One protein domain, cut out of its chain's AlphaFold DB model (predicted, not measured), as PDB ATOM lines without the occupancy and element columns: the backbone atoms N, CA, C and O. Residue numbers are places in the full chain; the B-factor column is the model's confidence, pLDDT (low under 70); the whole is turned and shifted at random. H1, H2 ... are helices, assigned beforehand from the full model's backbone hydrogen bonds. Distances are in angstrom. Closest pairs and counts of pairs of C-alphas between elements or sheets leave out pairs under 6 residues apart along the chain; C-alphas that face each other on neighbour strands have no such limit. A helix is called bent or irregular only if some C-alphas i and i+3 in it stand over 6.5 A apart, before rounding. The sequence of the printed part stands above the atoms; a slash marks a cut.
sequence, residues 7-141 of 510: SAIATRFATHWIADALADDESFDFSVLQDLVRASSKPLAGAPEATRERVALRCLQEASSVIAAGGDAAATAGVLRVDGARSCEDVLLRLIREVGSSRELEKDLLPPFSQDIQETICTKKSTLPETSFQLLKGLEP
ATOM      1  N   SER A   7      97.921 105.030 170.612       72.06
ATOM      2  CA  SER A   7      97.138 103.790 170.498       72.06
ATOM      3  C   SER A   7      96.483 103.640 169.115       72.06
ATOM      4  O   SER A   7      96.687 102.633 168.447       72.06
ATOM      5  N   ALA A   8      95.796 104.673 168.613       71.06
ATOM      6  CA  ALA A   8      95.165 104.647 167.292       71.06
ATOM      7  C   ALA A   8      96.176 104.575 166.128       71.06
ATOM      8  O   ALA A   8      95.842 104.052 165.065       71.06
ATOM      9  N   ILE A   9      97.404 105.076 166.312       72.44
ATOM     10  CA  ILE A   9      98.502 104.898 165.348       72.44
ATOM     11  C   ILE A   9      98.964 103.431 165.349       72.44
ATOM     12  O   ILE A   9      99.019 102.812 164.288       72.44
ATOM     13  N   ALA A  10      99.220 102.857 166.529       75.06
ATOM     14  CA  ALA A  10      99.636 101.462 166.675       75.06
ATOM     15  C   ALA A  10      98.583 100.479 166.131       75.06
ATOM     16  O   ALA A  10      98.933  99.559 165.392       75.06
ATOM     17  N   THR A  11      97.293 100.708 166.407       80.06
ATOM     18  CA  THR A  11      96.197  99.901 165.844       80.06
ATOM     19  C   THR A  11      96.193  99.944 164.317       80.06
ATOM     20  O   THR A  11      96.093  98.890 163.703       80.06
ATOM     21  N   ARG A  12      96.361 101.119 163.685       81.31
ATOM     22  CA  ARG A  12      96.436 101.211 162.212       81.31
ATOM     23  C   ARG A  12      97.632 100.464 161.640       81.31
ATOM     24  O   ARG A  12      97.472  99.748 160.660       81.31
ATOM     25  N   PHE A  13      98.809 100.597 162.252       83.12
ATOM     26  CA  PHE A  13     100.000  99.877 161.801       83.12
ATOM     27  C   PHE A  13      99.793  98.355 161.862       83.12
ATOM     28  O   PHE A  13     100.098  97.657 160.897       83.12
ATOM     29  N   ALA A  14      99.171  97.857 162.938       86.06
ATOM     30  CA  ALA A  14      98.759  96.460 163.047       86.06
ATOM     31  C   ALA A  14      97.709  96.070 161.987       86.06
ATOM     32  O   ALA A  14      97.853  95.027 161.359       86.06
ATOM     33  N   THR A  15      96.695  96.907 161.718       87.06
ATOM     34  CA  THR A  15      95.719  96.670 160.634       87.06
ATOM     35  C   THR A  15      96.402  96.544 159.271       87.06
ATOM     36  O   THR A  15      96.063  95.635 158.518       87.06
ATOM     37  N   HIS A  16      97.380  97.402 158.962       89.38
ATOM     38  CA  HIS A  16      98.130  97.331 157.705       89.38
ATOM     39  C   HIS A  16      98.947  96.029 157.610       89.38
ATOM     40  O   HIS A  16      98.899  95.365 156.583       89.38
ATOM     41  N   TRP A  17      99.635  95.627 158.686       88.88
ATOM     42  CA  TRP A  17     100.382  94.360 158.748       88.88
ATOM     43  C   TRP A  17      99.492  93.123 158.568       88.88
ATOM     44  O   TRP A  17      99.843  92.213 157.822       88.88
ATOM     45  N   ILE A  18      98.329  93.092 159.227       89.38
ATOM     46  CA  ILE A  18      97.378  91.980 159.106       89.38
ATOM     47  C   ILE A  18      96.795  91.937 157.684       89.38
ATOM     48  O   ILE A  18      96.674  90.858 157.114       89.38
ATOM     49  N   ALA A  19      96.492  93.092 157.081       90.44
ATOM     50  CA  ALA A  19      96.013  93.163 155.701       90.44
ATOM     51  C   ALA A  19      97.076  92.719 154.675       90.44
ATOM     52  O   ALA A  19      96.730  92.015 153.732       90.44
ATOM     53  N   ASP A  20      98.353  93.077 154.872       90.56
ATOM     54  CA  ASP A  20      99.472  92.620 154.031       90.56
ATOM     55  C   ASP A  20      99.617  91.090 154.093       90.56
ATOM     56  O   ASP A  20      99.662  90.435 153.058       90.56
ATOM     57  N   ALA A  21      99.591  90.503 155.296       89.19
ATOM     58  CA  ALA A  21      99.706  89.055 155.484       89.19
ATOM     59  C   ALA A  21      98.500  88.266 154.927       89.19
ATOM     60  O   ALA A  21      98.691  87.256 154.253       89.19
ATOM     61  N   LEU A  22      97.265  88.734 155.159       90.12
ATOM     62  CA  LEU A  22      96.041  88.098 154.638       90.12
ATOM     63  C   LEU A  22      95.873  88.240 153.115       90.12
ATOM     64  O   LEU A  22      95.131  87.471 152.507       90.12
ATOM     65  N   ALA A  23      96.522  89.228 152.495       90.25
ATOM     66  CA  ALA A  23      96.525  89.394 151.042       90.25
ATOM     67  C   ALA A  23      97.599  88.556 150.330       90.25
ATOM     68  O   ALA A  23      97.513  88.358 149.120       90.25
ATOM     69  N   ASP A  24      98.607  88.094 151.069       88.75
ATOM     70  CA  ASP A  24      99.764  87.349 150.569       88.75
ATOM     71  C   ASP A  24      99.579  85.832 150.638       88.75
ATOM     72  O   ASP A  24      99.932  85.106 149.709       88.75
ATOM     73  N   ASP A  25      99.041  85.348 151.758       86.75
ATOM     74  CA  ASP A  25      98.936  83.923 152.035       86.75
ATOM     75  C   ASP A  25      97.600  83.386 151.496       86.75
ATOM     76  O   ASP A  25      96.533  83.544 152.096       86.75
ATOM     77  N   GLU A  26      97.664  82.767 150.311       84.62
ATOM     78  CA  GLU A  26      96.490  82.330 149.543       84.62
ATOM     79  C   GLU A  26      95.636  81.263 150.265       84.62
ATOM     80  O   GLU A  26      94.527  80.981 149.807       84.62
ATOM     81  N   SER A  27      96.121  80.713 151.389       85.44
ATOM     82  CA  SER A  27      95.412  79.744 152.238       85.44
ATOM     83  C   SER A  27      94.298  80.346 153.106       85.44
ATOM     84  O   SER A  27      93.418  79.606 153.553       85.44
ATOM     85  N   PHE A  28      94.288  81.667 153.325       85.69
ATOM     86  CA  PHE A  28      93.178  82.338 154.003       85.69
ATOM     87  C   PHE A  28      92.032  82.643 153.033       85.69
ATOM     88  O   PHE A  28      92.237  83.190 151.944       85.69
ATOM     89  N   ASP A  29      90.810  82.341 153.478       88.94
ATOM     90  CA  ASP A  29      89.575  82.752 152.811       88.94
ATOM     91  C   ASP A  29      89.538  84.283 152.653       88.94
ATOM     92  O   ASP A  29      89.769  85.041 153.603       88.94
ATOM     93  N   PHE A  30      89.224  84.732 151.437       89.19
ATOM     94  CA  PHE A  30      89.070  86.139 151.094       89.19
ATOM     95  C   PHE A  30      88.028  86.851 151.971       89.19
ATOM     96  O   PHE A  30      88.169  88.051 152.216       89.19
ATOM     97  N   SER A  31      87.034  86.130 152.511       90.00
ATOM     98  CA  SER A  31      86.055  86.682 153.457       90.00
ATOM     99  C   SER A  31      86.712  87.389 154.653       90.00
ATOM    100  O   SER A  31      86.273  88.472 155.037       90.00
ATOM    101  N   VAL A  32      87.825  86.858 155.176       89.38
ATOM    102  CA  VAL A  32      88.545  87.410 156.339       89.38
ATOM    103  C   VAL A  32      89.206  88.748 155.998       89.38
ATOM    104  O   VAL A  32      89.125  89.709 156.769       89.38
ATOM    105  N   LEU A  33      89.824  88.845 154.816       89.69
ATOM    106  CA  LEU A  33      90.394  90.096 154.309       89.69
ATOM    107  C   LEU A  33      89.287  91.114 153.991       89.69
ATOM    108  O   LEU A  33      89.413  92.295 154.322       89.69
ATOM    109  N   GLN A  34      88.181  90.655 153.402       88.06
ATOM    110  CA  GLN A  34      87.019  91.481 153.090       88.06
ATOM    111  C   GLN A  34      86.377  92.060 154.362       88.06
ATOM    112  O   GLN A  34      86.038  93.245 154.380       88.06
ATOM    113  N   ASP A  35      86.256  91.276 155.438       88.06
ATOM    114  CA  ASP A  35      85.743  91.745 156.729       88.06
ATOM    115  C   ASP A  35      86.708  92.699 157.440       88.06
ATOM    116  O   ASP A  35      86.261  93.715 157.972       88.06
ATOM    117  N   LEU A  36      88.025  92.471 157.379       86.44
ATOM    118  CA  LEU A  36      89.015  93.429 157.888       86.44
ATOM    119  C   LEU A  36      88.919  94.787 157.168       86.44
ATOM    120  O   LEU A  36      88.944  95.846 157.804       86.44
ATOM    121  N   VAL A  37      88.758  94.757 155.841       83.69
ATOM    122  CA  VAL A  37      88.559  95.944 154.997       83.69
ATOM    123  C   VAL A  37      87.215  96.630 155.293       83.69
ATOM    124  O   VAL A  37      87.141  97.858 155.299       83.69
ATOM    125  N   ARG A  38      86.164  95.860 155.593       81.12
ATOM    126  CA  ARG A  38      84.802  96.331 155.909       81.12
ATOM    127  C   ARG A  38      84.657  96.903 157.325       81.12
ATOM    128  O   ARG A  38      83.873  97.830 157.517       81.12
ATOM    129  N   ALA A  39      85.368  96.351 158.308       76.25
ATOM    130  CA  ALA A  39      85.250  96.716 159.722       76.25
ATOM    131  C   ALA A  39      85.909  98.066 160.059       76.25
ATOM    132  O   ALA A  39      85.525  98.724 161.027       76.25
ATOM    133  N   SER A  40      86.887  98.504 159.261       67.25
ATOM    134  CA  SER A  40      87.477  99.837 159.382       67.25
ATOM    135  C   SER A  40      86.781 100.832 158.458       67.25
ATOM    136  O   SER A  40      86.545 100.558 157.287       67.25
ATOM    137  N   SER A  41      86.538 102.051 158.942       56.59
ATOM    138  CA  SER A  41      86.029 103.139 158.097       56.59
ATOM    139  C   SER A  41      87.032 103.596 157.031       56.59
ATOM    140  O   SER A  41      86.627 104.223 156.052       56.59
ATOM    141  N   LYS A  42      88.330 103.298 157.221       68.69
ATOM    142  CA  LYS A  42      89.431 103.501 156.263       68.69
ATOM    143  C   LYS A  42      90.573 102.498 156.553       68.69
ATOM    144  O   LYS A  42      91.551 102.891 157.190       68.69
ATOM    145  N   PRO A  43      90.481 101.223 156.126       64.31
ATOM    146  CA  PRO A  43      91.418 100.153 156.517       64.31
ATOM    147  C   PRO A  43      92.866 100.387 156.080       64.31
ATOM    148  O   PRO A  43      93.779  99.967 156.777       64.31
ATOM    149  N   LEU A  44      93.063 101.058 154.941       78.06
ATOM    150  CA  LEU A  44      94.360 101.215 154.273       78.06
ATOM    151  C   LEU A  44      94.794 102.687 154.124       78.06
ATOM    152  O   LEU A  44      95.697 103.006 153.350       78.06
ATOM    153  N   ALA A  45      94.144 103.625 154.826       81.75
ATOM    154  CA  ALA A  45      94.472 105.047 154.703       81.75
ATOM    155  C   ALA A  45      95.786 105.382 155.424       81.75
ATOM    156  O   ALA A  45      95.816 105.552 156.646       81.75
ATOM    157  N   GLY A  46      96.856 105.511 154.637       83.06
ATOM    158  CA  GLY A  46      98.231 105.590 155.129       83.06
ATOM    159  C   GLY A  46      98.928 104.226 155.211       83.06
ATOM    160  O   GLY A  46      99.936 104.114 155.902       83.06
ATOM    161  N   ALA A  47      98.397 103.192 154.549       87.06
ATOM    162  CA  ALA A  47      99.105 101.928 154.366       87.06
ATOM    163  C   ALA A  47     100.218 102.060 153.305       87.06
ATOM    164  O   ALA A  47     100.025 102.791 152.320       87.06
ATOM    165  N   PRO A  48     101.348 101.338 153.467       88.19
ATOM    166  CA  PRO A  48     102.404 101.262 152.460       88.19
ATOM    167  C   PRO A  48     101.858 100.843 151.094       88.19
ATOM    168  O   PRO A  48     100.931 100.038 151.013       88.19
ATOM    169  N   GLU A  49     102.448 101.357 150.018       89.00
ATOM    170  CA  GLU A  49     101.985 101.083 148.652       89.00
ATOM    171  C   GLU A  49     101.981  99.588 148.323       89.00
ATOM    172  O   GLU A  49     100.961  99.084 147.865       89.00
ATOM    173  N   ALA A  50     103.039  98.856 148.687       88.62
ATOM    174  CA  ALA A  50     103.100  97.403 148.526       88.62
ATOM    175  C   ALA A  50     101.932  96.670 149.217       88.62
ATOM    176  O   ALA A  50     101.351  95.765 148.627       88.62
ATOM    177  N   THR A  51     101.534  97.096 150.422       90.25
ATOM    178  CA  THR A  51     100.381  96.527 151.141       90.25
ATOM    179  C   THR A  51      99.071  96.799 150.409       90.25
ATOM    180  O   THR A  51      98.247  95.897 150.269       90.25
ATOM    181  N   ARG A  52      98.861  98.028 149.916       90.38
ATOM    182  CA  ARG A  52      97.631  98.368 149.180       90.38
ATOM    183  C   ARG A  52      97.555  97.632 147.845       90.38
ATOM    184  O   ARG A  52      96.513  97.063 147.529       90.38
ATOM    185  N   GLU A  53      98.671  97.567 147.122       92.06
ATOM    186  CA  GLU A  53      98.799  96.800 145.886       92.06
ATOM    187  C   GLU A  53      98.535  95.311 146.099       92.06
ATOM    188  O   GLU A  53      97.837  94.707 145.288       92.06
ATOM    189  N   ARG A  54      99.043  94.715 147.188       91.81
ATOM    190  CA  ARG A  54      98.816  93.297 147.498       91.81
ATOM    191  C   ARG A  54      97.353  93.016 147.834       91.81
ATOM    192  O   ARG A  54      96.780  92.079 147.287       91.81
ATOM    193  N   VAL A  55      96.713  93.860 148.651       91.62
ATOM    194  CA  VAL A  55      95.270  93.743 148.946       91.62
ATOM    195  C   VAL A  55      94.437  93.894 147.670       91.62
ATOM    196  O   VAL A  55      93.544  93.085 147.424       91.62
ATOM    197  N   ALA A  56      94.745  94.877 146.819       91.69
ATOM    198  CA  ALA A  56      94.047  95.057 145.549       91.69
ATOM    199  C   ALA A  56      94.300  93.896 144.566       91.69
ATOM    200  O   ALA A  56      93.370  93.462 143.888       91.69
ATOM    201  N   LEU A  57      95.513  93.333 144.536       91.81
ATOM    202  CA  LEU A  57      95.838  92.124 143.775       91.81
ATOM    203  C   LEU A  57      95.029  90.916 144.265       91.81
ATOM    204  O   LEU A  57      94.466  90.207 143.437       91.81
ATOM    205  N   ARG A  58      94.896  90.707 145.583       92.12
ATOM    206  CA  ARG A  58      94.065  89.633 146.158       92.12
ATOM    207  C   ARG A  58      92.585  89.794 145.783       92.12
ATOM    208  O   ARG A  58      91.942  88.812 145.426       92.12
ATOM    209  N   CYS A  59      92.060  91.022 145.745       90.06
ATOM    210  CA  CYS A  59      90.716  91.298 145.217       90.06
ATOM    211  C   CYS A  59      90.575  90.963 143.717       90.06
ATOM    212  O   CYS A  59      89.528  90.475 143.295       90.06
ATOM    213  N   LEU A  60      91.610  91.210 142.903       90.25
ATOM    214  CA  LEU A  60      91.616  90.849 141.478       90.25
ATOM    215  C   LEU A  60      91.737  89.329 141.267       90.25
ATOM    216  O   LEU A  60      91.075  88.789 140.383       90.25
ATOM    217  N   GLN A  61      92.512  88.626 142.102       91.25
ATOM    218  CA  GLN A  61      92.545  87.158 142.134       91.25
ATOM    219  C   GLN A  61      91.159  86.571 142.425       91.25
ATOM    220  O   GLN A  61      90.734  85.650 141.728       91.25
ATOM    221  N   GLU A  62      90.432  87.130 143.399       90.25
ATOM    222  CA  GLU A  62      89.069  86.697 143.714       90.25
ATOM    223  C   GLU A  62      88.109  86.969 142.545       90.25
ATOM    224  O   GLU A  62      87.368  86.078 142.141       90.25
ATOM    225  N   ALA A  63      88.184  88.145 141.909       86.81
ATOM    226  CA  ALA A  63      87.418  88.432 140.691       86.81
ATOM    227  C   ALA A  63      87.699  87.407 139.570       86.81
ATOM    228  O   ALA A  63      86.776  86.928 138.912       86.81
ATOM    229  N   SER A  64      88.967  87.017 139.394       87.62
ATOM    230  CA  SER A  64      89.397  85.937 138.494       87.62
ATOM    231  C   SER A  64      88.782  84.578 138.869       87.62
ATOM    232  O   SER A  64      88.278  83.871 137.995       87.62
ATOM    233  N   SER A  65      88.773  84.226 140.160       87.44
ATOM    234  CA  SER A  65      88.151  83.002 140.688       87.44
ATOM    235  C   SER A  65      86.643  82.961 140.402       87.44
ATOM    236  O   SER A  65      86.119  81.968 139.892       87.44
ATOM    237  N   VAL A  66      85.950  84.081 140.627       84.00
ATOM    238  CA  VAL A  66      84.514  84.235 140.354       84.00
ATOM    239  C   VAL A  66      84.193  84.075 138.863       84.00
ATOM    240  O   VAL A  66      83.214  83.403 138.542       84.00
ATOM    241  N   ILE A  67      85.022  84.612 137.955       82.62
ATOM    242  CA  ILE A  67      84.888  84.389 136.501       82.62
ATOM    243  C   ILE A  67      85.053  82.902 136.161       82.62
ATOM    244  O   ILE A  67      84.223  82.339 135.446       82.62
ATOM    245  N   ALA A  68      86.101  82.253 136.678       82.06
ATOM    246  CA  ALA A  68      86.382  80.843 136.403       82.06
ATOM    247  C   ALA A  68      85.253  79.912 136.889       82.06
ATOM    248  O   ALA A  68      84.961  78.904 136.248       82.06
ATOM    249  N   ALA A  69      84.577  80.280 137.982       80.06
ATOM    250  CA  ALA A  69      83.397  79.592 138.502       80.06
ATOM    251  C   ALA A  69      82.066  79.990 137.820       80.06
ATOM    252  O   ALA A  69      81.034  79.404 138.147       80.06
ATOM    253  N   GLY A  70      82.058  80.989 136.927       68.25
ATOM    254  CA  GLY A  70      80.850  81.509 136.269       68.25
ATOM    255  C   GLY A  70      80.351  80.652 135.101       68.25
ATOM    256  O   GLY A  70      79.151  80.437 134.974       68.25
ATOM    257  N   GLY A  71      81.272  80.103 134.299       61.34
ATOM    258  CA  GLY A  71      80.977  79.143 133.227       61.34
ATOM    259  C   GLY A  71      80.475  79.753 131.909       61.34
ATOM    260  O   GLY A  71      79.321  80.142 131.791       61.34
ATOM    261  N   ASP A  72      81.346  79.762 130.896       54.16
ATOM    262  CA  ASP A  72      81.046  79.906 129.454       54.16
ATOM    263  C   ASP A  72      80.100  81.052 129.016       54.16
ATOM    264  O   ASP A  72      79.465  81.007 127.959       54.16
ATOM    265  N   ALA A  73      80.055  82.140 129.789       56.22
ATOM    266  CA  ALA A  73      79.483  83.406 129.345       56.22
ATOM    267  C   ALA A  73      80.283  83.938 128.141       56.22
ATOM    268  O   ALA A  73      81.469  84.252 128.261       56.22
ATOM    269  N   ALA A  74      79.635  84.042 126.976       51.78
ATOM    270  CA  ALA A  74      80.276  84.457 125.730       51.78
ATOM    271  C   ALA A  74      80.876  85.872 125.853       51.78
ATOM    272  O   ALA A  74      80.153  86.869 125.813       51.78
ATOM    273  N   ALA A  75      82.200  85.947 126.008       57.06
ATOM    274  CA  ALA A  75      82.908  87.165 126.382       57.06
ATOM    275  C   ALA A  75      82.840  88.251 125.293       57.06
ATOM    276  O   ALA A  75      83.660  88.318 124.373       57.06
ATOM    277  N   THR A  76      81.874  89.158 125.427       55.97
ATOM    278  CA  THR A  76      81.902  90.466 124.775       55.97
ATOM    279  C   THR A  76      83.071  91.257 125.359       55.97
ATOM    280  O   THR A  76      83.033  91.648 126.518       55.97
ATOM    281  N   ALA A  77      84.134  91.458 124.575       58.91
ATOM    282  CA  ALA A  77      85.397  92.020 125.063       58.91
ATOM    283  C   ALA A  77      85.226  93.425 125.679       58.91
ATOM    284  O   ALA A  77      85.160  94.439 124.976       58.91
ATOM    285  N   GLY A  78      85.182  93.479 127.009       61.88
ATOM    286  CA  GLY A  78      85.157  94.702 127.790       61.88
ATOM    287  C   GLY A  78      86.587  95.152 128.008       61.88
ATOM    288  O   GLY A  78      87.202  94.756 128.982       61.88
ATOM    289  N   VAL A  79      87.130  95.963 127.098       63.91
ATOM    290  CA  VAL A  79      88.533  96.394 127.191       63.91
ATOM    291  C   VAL A  79      88.687  97.457 128.281       63.91
ATOM    292  O   VAL A  79      88.646  98.671 128.025       63.91
ATOM    293  N   LEU A  80      88.918  97.001 129.508       64.88
ATOM    294  CA  LEU A  80      89.426  97.807 130.604       64.88
ATOM    295  C   LEU A  80      90.871  98.110 130.229       64.88
ATOM    296  O   LEU A  80      91.762  97.382 130.612       64.88
ATOM    297  N   ARG A  81      91.103  99.165 129.428       64.25
ATOM    298  CA  ARG A  81      92.441  99.513 128.897       64.25
ATOM    299  C   ARG A  81      93.472  99.655 130.024       64.25
ATOM    300  O   ARG A  81      93.630 100.758 130.567       64.25
ATOM    301  N   VAL A  82      94.113  98.544 130.371       59.84
ATOM    302  CA  VAL A  82      95.219  98.435 131.309       59.84
ATOM    303  C   VAL A  82      96.474  98.876 130.574       59.84
ATOM    304  O   VAL A  82      96.657  98.654 129.381       59.84
ATOM    305  N   ASP A  83      97.303  99.586 131.314       64.06
ATOM    306  CA  ASP A  83      98.697  99.821 130.993       64.06
ATOM    307  C   ASP A  83      99.447  99.079 132.103       64.06
ATOM    308  O   ASP A  83      99.063  99.216 133.269       64.06
ATOM    309  N   GLY A  84     100.452  98.267 131.765       59.97
ATOM    310  CA  GLY A  84     101.189  97.451 132.739       59.97
ATOM    311  C   GLY A  84     101.852  98.275 133.852       59.97
ATOM    312  O   GLY A  84     102.166  97.738 134.911       59.97
ATOM    313  N   ALA A  85     102.007  99.589 133.649       63.78
ATOM    314  CA  ALA A  85     102.466 100.539 134.659       63.78
ATOM    315  C   ALA A  85     101.410 100.932 135.723       63.78
ATOM    316  O   ALA A  85     101.752 101.626 136.680       63.78
ATOM    317  N   ARG A  86     100.131 100.545 135.583       77.00
ATOM    318  CA  ARG A  86      99.058 100.911 136.537       77.00
ATOM    319  C   ARG A  86      99.221 100.242 137.899       77.00
ATOM    320  O   ARG A  86      99.793  99.160 138.013       77.00
ATOM    321  N   SER A  87      98.646 100.857 138.930       86.19
ATOM    322  CA  SER A  87      98.448 100.208 140.228       86.19
ATOM    323  C   SER A  87      97.340  99.141 140.146       86.19
ATOM    324  O   SER A  87      96.390  99.273 139.366       86.19
ATOM    325  N   CYS A  88      97.434  98.083 140.952       87.75
ATOM    326  CA  CYS A  88      96.323  97.167 141.217       87.75
ATOM    327  C   CYS A  88      95.106  97.933 141.761       87.75
ATOM    328  O   CYS A  88      93.973  97.607 141.403       87.75
ATOM    329  N   GLU A  89      95.332  98.969 142.584       88.75
ATOM    330  CA  GLU A  89      94.273  99.866 143.069       88.75
ATOM    331  C   GLU A  89      93.502 100.526 141.907       88.75
ATOM    332  O   GLU A  89      92.272 100.486 141.896       88.75
ATOM    333  N   ASP A  90      94.186 101.073 140.893       87.94
ATOM    334  CA  ASP A  90      93.565 101.694 139.710       87.94
ATOM    335  C   ASP A  90      92.744 100.698 138.887       87.94
ATOM    336  O   ASP A  90      91.660 101.037 138.401       87.94
ATOM    337  N   VAL A  91      93.262  99.480 138.694       88.00
ATOM    338  CA  VAL A  91      92.572  98.429 137.930       88.00
ATOM    339  C   VAL A  91      91.309  97.990 138.670       88.00
ATOM    340  O   VAL A  91      90.236  97.960 138.069       88.00
ATOM    341  N   LEU A  92      91.397  97.756 139.982       87.75
ATOM    342  CA  LEU A  92      90.260  97.382 140.824       87.75
ATOM    343  C   LEU A  92      89.204  98.500 140.913       87.75
ATOM    344  O   LEU A  92      88.017  98.244 140.716       87.75
ATOM    345  N   LEU A  93      89.617  99.750 141.147       85.44
ATOM    346  CA  LEU A  93      88.714 100.911 141.201       85.44
ATOM    347  C   LEU A  93      88.045 101.207 139.854       85.44
ATOM    348  O   LEU A  93      86.958 101.792 139.819       85.44
ATOM    349  N   ARG A  94      88.679 100.824 138.740       85.56
ATOM    350  CA  ARG A  94      88.069 100.900 137.413       85.56
ATOM    351  C   ARG A  94      87.127  99.730 137.155       85.56
ATOM    352  O   ARG A  94      86.030  99.982 136.677       85.56
ATOM    353  N   LEU A  95      87.482  98.504 137.536       85.44
ATOM    354  CA  LEU A  95      86.592  97.343 137.442       85.44
ATOM    355  C   LEU A  95      85.272  97.605 138.189       85.44
ATOM    356  O   LEU A  95      84.206  97.504 137.594       85.44
ATOM    357  N   ILE A  96      85.348  98.083 139.437       83.38
ATOM    358  CA  ILE A  96      84.187  98.484 140.263       83.38
ATOM    359  C   ILE A  96      83.368  99.624 139.618       83.38
ATOM    360  O   ILE A  96      82.181  99.773 139.895       83.38
ATOM    361  N   ARG A  97      83.971 100.444 138.749       83.44
ATOM    362  CA  ARG A  97      83.259 101.505 138.026       83.44
ATOM    363  C   ARG A  97      82.469 100.962 136.841       83.44
ATOM    364  O   ARG A  97      81.294 101.295 136.721       83.44
ATOM    365  N   GLU A  98      83.096 100.151 135.989       79.50
ATOM    366  CA  GLU A  98      82.458  99.694 134.746       79.50
ATOM    367  C   GLU A  98      81.477  98.524 134.994       79.50
ATOM    368  O   GLU A  98      80.488  98.404 134.277       79.50
ATOM    369  N   VAL A  99      81.696  97.715 136.044       75.19
ATOM    370  CA  VAL A  99      80.725  96.732 136.591       75.19
ATOM    371  C   VAL A  99      79.548  97.432 137.296       75.19
ATOM    372  O   VAL A  99      78.501  96.835 137.536       75.19
ATOM    373  N   GLY A 100      79.692  98.723 137.607       64.12
ATOM    374  CA  GLY A 100      78.766  99.471 138.447       64.12
ATOM    375  C   GLY A 100      78.934  99.150 139.934       64.12
ATOM    376  O   GLY A 100      79.563  98.172 140.328       64.12
ATOM    377  N   SER A 101      78.340  99.992 140.783       55.62
ATOM    378  CA  SER A 101      78.530  99.985 142.243       55.62
ATOM    379  C   SER A 101      77.865  98.814 142.990       55.62
ATOM    380  O   SER A 101      77.409  98.995 144.123       55.62
ATOM    381  N   SER A 102      77.779  97.626 142.385       52.78
ATOM    382  CA  SER A 102      77.398  96.418 143.113       52.78
ATOM    383  C   SER A 102      78.446  96.114 144.185       52.78
ATOM    384  O   SER A 102      79.653  96.198 143.957       52.78
ATOM    385  N   ARG A 103      77.976  95.788 145.391       52.78
ATOM    386  CA  ARG A 103      78.841  95.490 146.545       52.78
ATOM    387  C   ARG A 103      79.468  94.095 146.458       52.78
ATOM    388  O   ARG A 103      80.463  93.828 147.127       52.78
ATOM    389  N   GLU A 104      78.872  93.239 145.642       59.12
ATOM    390  CA  GLU A 104      79.386  91.943 145.228       59.12
ATOM    391  C   GLU A 104      79.705  92.040 143.736       59.12
ATOM    392  O   GLU A 104      78.912  92.580 142.963       59.12
ATOM    393  N   LEU A 105      80.874  91.545 143.329       61.12
ATOM    394  CA  LEU A 105      81.246  91.467 141.920       61.12
ATOM    395  C   LEU A 105      80.352  90.410 141.247       61.12
ATOM    396  O   LEU A 105      80.623  89.212 141.320       61.12
ATOM    397  N   GLU A 106      79.245  90.868 140.661       63.03
ATOM    398  CA  GLU A 106      78.209  90.019 140.073       63.03
ATOM    399  C   GLU A 106      78.794  89.190 138.926       63.03
ATOM    400  O   GLU A 106      79.436  89.724 138.017       63.03
ATOM    401  N   LYS A 107      78.604  87.866 138.995       68.50
ATOM    402  CA  LYS A 107      79.390  86.890 138.219       68.50
ATOM    403  C   LYS A 107      79.285  87.087 136.708       68.50
ATOM    404  O   LYS A 107      80.238  86.792 135.994       68.50
ATOM    405  N   ASP A 108      78.163  87.631 136.254       68.38
ATOM    406  CA  ASP A 108      77.831  87.819 134.844       68.38
ATOM    407  C   ASP A 108      78.448  89.102 134.250       68.38
ATOM    408  O   ASP A 108      78.544  89.243 133.032       68.38
ATOM    409  N   LEU A 109      78.909  90.035 135.097       75.88
ATOM    410  CA  LEU A 109      79.460  91.338 134.690       75.88
ATOM    411  C   LEU A 109      80.995  91.344 134.564       75.88
ATOM    412  O   LEU A 109      81.568  92.271 133.994       75.88
ATOM    413  N   LEU A 110      81.668  90.314 135.083       80.38
ATOM    414  CA  LEU A 110      83.132  90.177 135.084       80.38
ATOM    415  C   LEU A 110      83.763  89.541 133.826       80.38
ATOM    416  O   LEU A 110      84.859  89.975 133.460       80.38
ATOM    417  N   PRO A 111      83.153  88.542 133.145       80.44
ATOM    418  CA  PRO A 111      83.762  87.851 132.005       80.44
ATOM    419  C   PRO A 111      84.284  88.766 130.881       80.44
ATOM    420  O   PRO A 111      85.363  88.461 130.358       80.44
ATOM    421  N   PRO A 112      83.635  89.908 130.548       81.75
ATOM    422  CA  PRO A 112      84.172  90.906 129.618       81.75
ATOM    423  C   PRO A 112      85.602  91.379 129.912       81.75
ATOM    424  O   PRO A 112      86.342  91.651 128.970       81.75
ATOM    425  N   PHE A 113      85.984  91.457 131.191       83.25
ATOM    426  CA  PHE A 113      87.252  92.013 131.688       83.25
ATOM    427  C   PHE A 113      88.302  90.939 132.022       83.25
ATOM    428  O   PHE A 113      89.388  91.248 132.516       83.25
ATOM    429  N   SER A 114      87.975  89.665 131.791       84.44
ATOM    430  CA  SER A 114      88.763  88.504 132.221       84.44
ATOM    431  C   SER A 114      90.233  88.555 131.794       84.44
ATOM    432  O   SER A 114      91.112  88.310 132.621       84.44
ATOM    433  N   GLN A 115      90.517  88.920 130.542       84.69
ATOM    434  CA  GLN A 115      91.886  88.993 130.028       84.69
ATOM    435  C   GLN A 115      92.710  90.108 130.698       84.69
ATOM    436  O   GLN A 115      93.827  89.844 131.140       84.69
ATOM    437  N   ASP A 116      92.143  91.310 130.848       84.25
ATOM    438  CA  ASP A 116      92.808  92.455 131.492       84.25
ATOM    439  C   ASP A 116      93.133  92.159 132.976       84.25
ATOM    440  O   ASP A 116      94.186  92.544 133.497       84.25
ATOM    441  N   ILE A 117      92.245  91.421 133.655       87.69
ATOM    442  CA  ILE A 117      92.441  90.941 135.032       87.69
ATOM    443  C   ILE A 117      93.592  89.924 135.095       87.69
ATOM    444  O   ILE A 117      94.485  90.078 135.930       87.69
ATOM    445  N   GLN A 118      93.628  88.921 134.206       88.44
ATOM    446  CA  GLN A 118      94.709  87.923 134.183       88.44
ATOM    447  C   GLN A 118      96.075  88.533 133.840       88.44
ATOM    448  O   GLN A 118      97.071  88.175 134.468       88.44
ATOM    449  N   GLU A 119      96.138  89.479 132.898       87.81
ATOM    450  CA  GLU A 119      97.378  90.190 132.551       87.81
ATOM    451  C   GLU A 119      97.904  91.005 133.743       87.81
ATOM    452  O   GLU A 119      99.095  90.943 134.071       87.81
ATOM    453  N   THR A 120      97.003  91.686 134.463       87.56
ATOM    454  CA  THR A 120      97.338  92.414 135.695       87.56
ATOM    455  C   THR A 120      97.876  91.464 136.771       87.56
ATOM    456  O   THR A 120      98.927  91.741 137.350       87.56
ATOM    457  N   ILE A 121      97.208  90.329 137.019       89.94
ATOM    458  CA  ILE A 121      97.625  89.345 138.035       89.94
ATOM    459  C   ILE A 121      98.994  88.744 137.697       89.94
ATOM    460  O   ILE A 121      99.882  88.745 138.552       89.94
ATOM    461  N   CYS A 122      99.178  88.262 136.464       87.88
ATOM    462  CA  CYS A 122     100.429  87.649 136.012       87.88
ATOM    463  C   CYS A 122     101.609  88.620 136.127       87.88
ATOM    464  O   CYS A 122     102.675  88.241 136.612       87.88
ATOM    465  N   THR A 123     101.403  89.883 135.742       86.56
ATOM    466  CA  THR A 123     102.418  90.933 135.883       86.56
ATOM    467  C   THR A 123     102.729  91.173 137.362       86.56
ATOM    468  O   THR A 123     103.859  90.975 137.809       86.56
ATOM    469  N   LYS A 124     101.717  91.537 138.158       87.50
ATOM    470  CA  LYS A 124     101.904  92.054 139.522       87.50
ATOM    471  C   LYS A 124     102.373  91.006 140.528       87.50
ATOM    472  O   LYS A 124     103.186  91.337 141.390       87.50
ATOM    473  N   LYS A 125     101.953  89.739 140.391       83.81
ATOM    474  CA  LYS A 125     102.425  88.629 141.248       83.81
ATOM    475  C   LYS A 125     103.935  88.363 141.100       83.81
ATOM    476  O   LYS A 125     104.516  87.744 141.981       83.81
ATOM    477  N   SER A 126     104.574  88.863 140.035       77.25
ATOM    478  CA  SER A 126     106.032  88.781 139.831       77.25
ATOM    479  C   SER A 126     106.821  90.028 140.266       77.25
ATOM    480  O   SER A 126     108.046  89.964 140.345       77.25
ATOM    481  N   THR A 127     106.152  91.156 140.543       83.06
ATOM    482  CA  THR A 127     106.810  92.456 140.802       83.06
ATOM    483  C   THR A 127     106.659  92.984 142.227       83.06
ATOM    484  O   THR A 127     107.334  93.949 142.580       83.06
ATOM    485  N   LEU A 128     105.744  92.436 143.033       83.75
ATOM    486  CA  LEU A 128     105.560  92.890 144.415       83.75
ATOM    487  C   LEU A 128     106.676  92.365 145.335       83.75
ATOM    488  O   LEU A 128     107.094  91.218 145.183       83.75
ATOM    489  N   PRO A 129     107.144  93.173 146.305       83.06
ATOM    490  CA  PRO A 129     108.132  92.729 147.279       83.06
ATOM    491  C   PRO A 129     107.536  91.701 148.249       83.06
ATOM    492  O   PRO A 129     106.320  91.655 148.482       83.06
ATOM    493  N   GLU A 130     108.415  90.912 148.864       83.12
ATOM    494  CA  GLU A 130     108.050  89.945 149.902       83.12
ATOM    495  C   GLU A 130     107.273  90.609 151.052       83.12
ATOM    496  O   GLU A 130     107.491  91.782 151.377       83.12
ATOM    497  N   THR A 131     106.339  89.886 151.681       82.31
ATOM    498  CA  THR A 131     105.714  90.388 152.916       82.31
ATOM    499  C   THR A 131     106.713  90.419 154.059       82.31
ATOM    500  O   THR A 131     107.644  89.618 154.137       82.31
ATOM    501  N   SER A 132     106.420  91.246 155.065       72.69
ATOM    502  CA  SER A 132     107.099  91.120 156.360       72.69
ATOM    503  C   SER A 132     106.903  89.726 156.992       72.69
ATOM    504  O   SER A 132     107.743  89.286 157.771       72.69
ATOM    505  N   PHE A 133     105.841  88.993 156.626       74.25
ATOM    506  CA  PHE A 133     105.612  87.609 157.055       74.25
ATOM    507  C   PHE A 133     106.485  86.588 156.304       74.25
ATOM    508  O   PHE A 133     107.019  85.681 156.938       74.25
ATOM    509  N   GLN A 134     106.699  86.744 154.993       79.62
ATOM    510  CA  GLN A 134     107.671  85.954 154.225       79.62
ATOM    511  C   GLN A 134     109.102  86.181 154.735       79.62
ATOM    512  O   GLN A 134     109.809  85.214 155.011       79.62
ATOM    513  N   LEU A 135     109.483  87.438 154.986       79.12
ATOM    514  CA  LEU A 135     110.774  87.782 155.593       79.12
ATOM    515  C   LEU A 135     110.943  87.139 156.985       79.12
ATOM    516  O   LEU A 135     112.004  86.600 157.290       79.12
ATOM    517  N   LEU A 136     109.889  87.114 157.813       75.44
ATOM    518  CA  LEU A 136     109.894  86.402 159.099       75.44
ATOM    519  C   LEU A 136     109.996  84.874 158.940       75.44
ATOM    520  O   LEU A 136     110.746  84.252 159.692       75.44
ATOM    521  N   LYS A 137     109.317  84.265 157.952       77.12
ATOM    522  CA  LYS A 137     109.490  82.838 157.605       77.12
ATOM    523  C   LYS A 137     110.948  82.545 157.208       77.12
ATOM    524  O   LYS A 137     111.500  81.541 157.641       77.12
ATOM    525  N   GLY A 138     111.607  83.447 156.473       73.00
ATOM    526  CA  GLY A 138     113.032  83.340 156.119       73.00
ATOM    527  C   GLY A 138     114.002  83.400 157.312       73.00
ATOM    528  O   GLY A 138     115.104  82.860 157.233       73.00
ATOM    529  N   LEU A 139     113.595  84.003 158.434       74.19
ATOM    530  CA  LEU A 139     114.393  84.058 159.665       74.19
ATOM    531  C   LEU A 139     114.244  82.808 160.548       74.19
ATOM    532  O   LEU A 139     115.110  82.573 161.389       74.19
ATOM    533  N   GLU A 140     113.207  81.986 160.377       69.75
ATOM    534  CA  GLU A 140     112.964  80.813 161.234       69.75
ATOM    535  C   GLU A 140     114.061  79.723 161.113       69.75
ATOM    536  O   GLU A 140     114.581  79.299 162.155       69.75
ATOM    537  N   PRO A 141     114.578  79.386 159.910       72.94
ATOM    538  CA  PRO A 141     115.757  78.528 159.765       72.94
ATOM    539  C   PRO A 141     117.031  79.137 160.368       72.94
ATOM    540  O   PRO A 141     117.868  78.418 160.912       72.94
TER     541      PRO A 141
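AT A GLANCE: This is residues 7 to 141 of the 510 residues of the protein "TRF-like 10" of Zea mays (UniProt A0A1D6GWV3). One long helix, H3, runs through the middle, and two helical hairpins pack on opposite sides of it: H1 with H2 on one side, H4 with H5 on the other. A short last helix, H6, meets H1 with its beginning, and its residues 135 to 141 stick out from the body. The printed part has 135 residues with six named helices, H1 to H6 in chain order, and no named strand; its class is all helix. It is compact, with a radius of gyration of the C-alphas of 15.6 A, and spans 48 by 34 by 27 A.

HOW THE PARTS SIT: Start at the hub, H3, residues 49 to 68, which touches four helices. With its residues 51 to 58 alone it touches H1, residues 7 to 24, the same way at a steep tilt of 42 degrees; look at the C-alphas of Asp 20 and Thr 51, the closest, 4.9 A apart. H2, residues 30 to 39, forms a hairpin with H1, at a shallow tilt of 21 degrees; their closest C-alphas, Leu 22 and Leu 33, are 6.0 A apart. H2 only just touches H3, with 3 pairs of C-alphas within 8 A, the closest Phe 30 and Glu 62 at 7.4 A. H4, residues 88 to 98, touches H3 at a steep tilt of 46 degrees, closest at C-alphas Glu 53 and Cys 88, 5.3 A. H5, residues 111 to 124, touches H3 opposite ways at a steep tilt of 39 degrees, closest at C-alphas Ile 67 and Pro 111, 5.8 A. H4 and H5 form a hairpin at a shallow tilt of 7 degrees, with C-alphas Cys 88 and Thr 120 closest at 7.4 A. H6, residues 132 to 141, only just touches H1, with 3 pairs of C-alphas within 8 A, closest at Ala 21 and Phe 133, 6.3 A; H5 and H6 are apart. Each O i to N i+4 pair is within hydrogen-bond range in H1, H2, H3 and H4, against 8 of 10 in H5 and 5 of 6 in H6.

IN THESE COORDINATES: Find C-alpha 49 at (101.985, 101.083, 148.652); from there H3 runs 28.3 A to C-alpha 68. H1 begins at (97.138, 103.790, 170.498) and is 26.0 A long; H2 is 14.2 A, H4 15.5 A and H5 20.1 A. H5 is irregular, with C-alphas 112 and 115 8.0 A apart; H6, 15.7 A, is only just irregular, with C-alphas 138 and 141 6.6 A apart, and it ends at C-alpha 141 at (115.757, 78.528, 159.765).

THE WHOLE: The C-alphas farthest apart, Ser 7 and Ala 74, are 51.6 A apart. The printed part has no cut. Look for the long links at residues 69 to 87 and 99 to 110. The pLDDT is under 70 at residues 40 to 43, 70 to 85, 100 to 108 and 140.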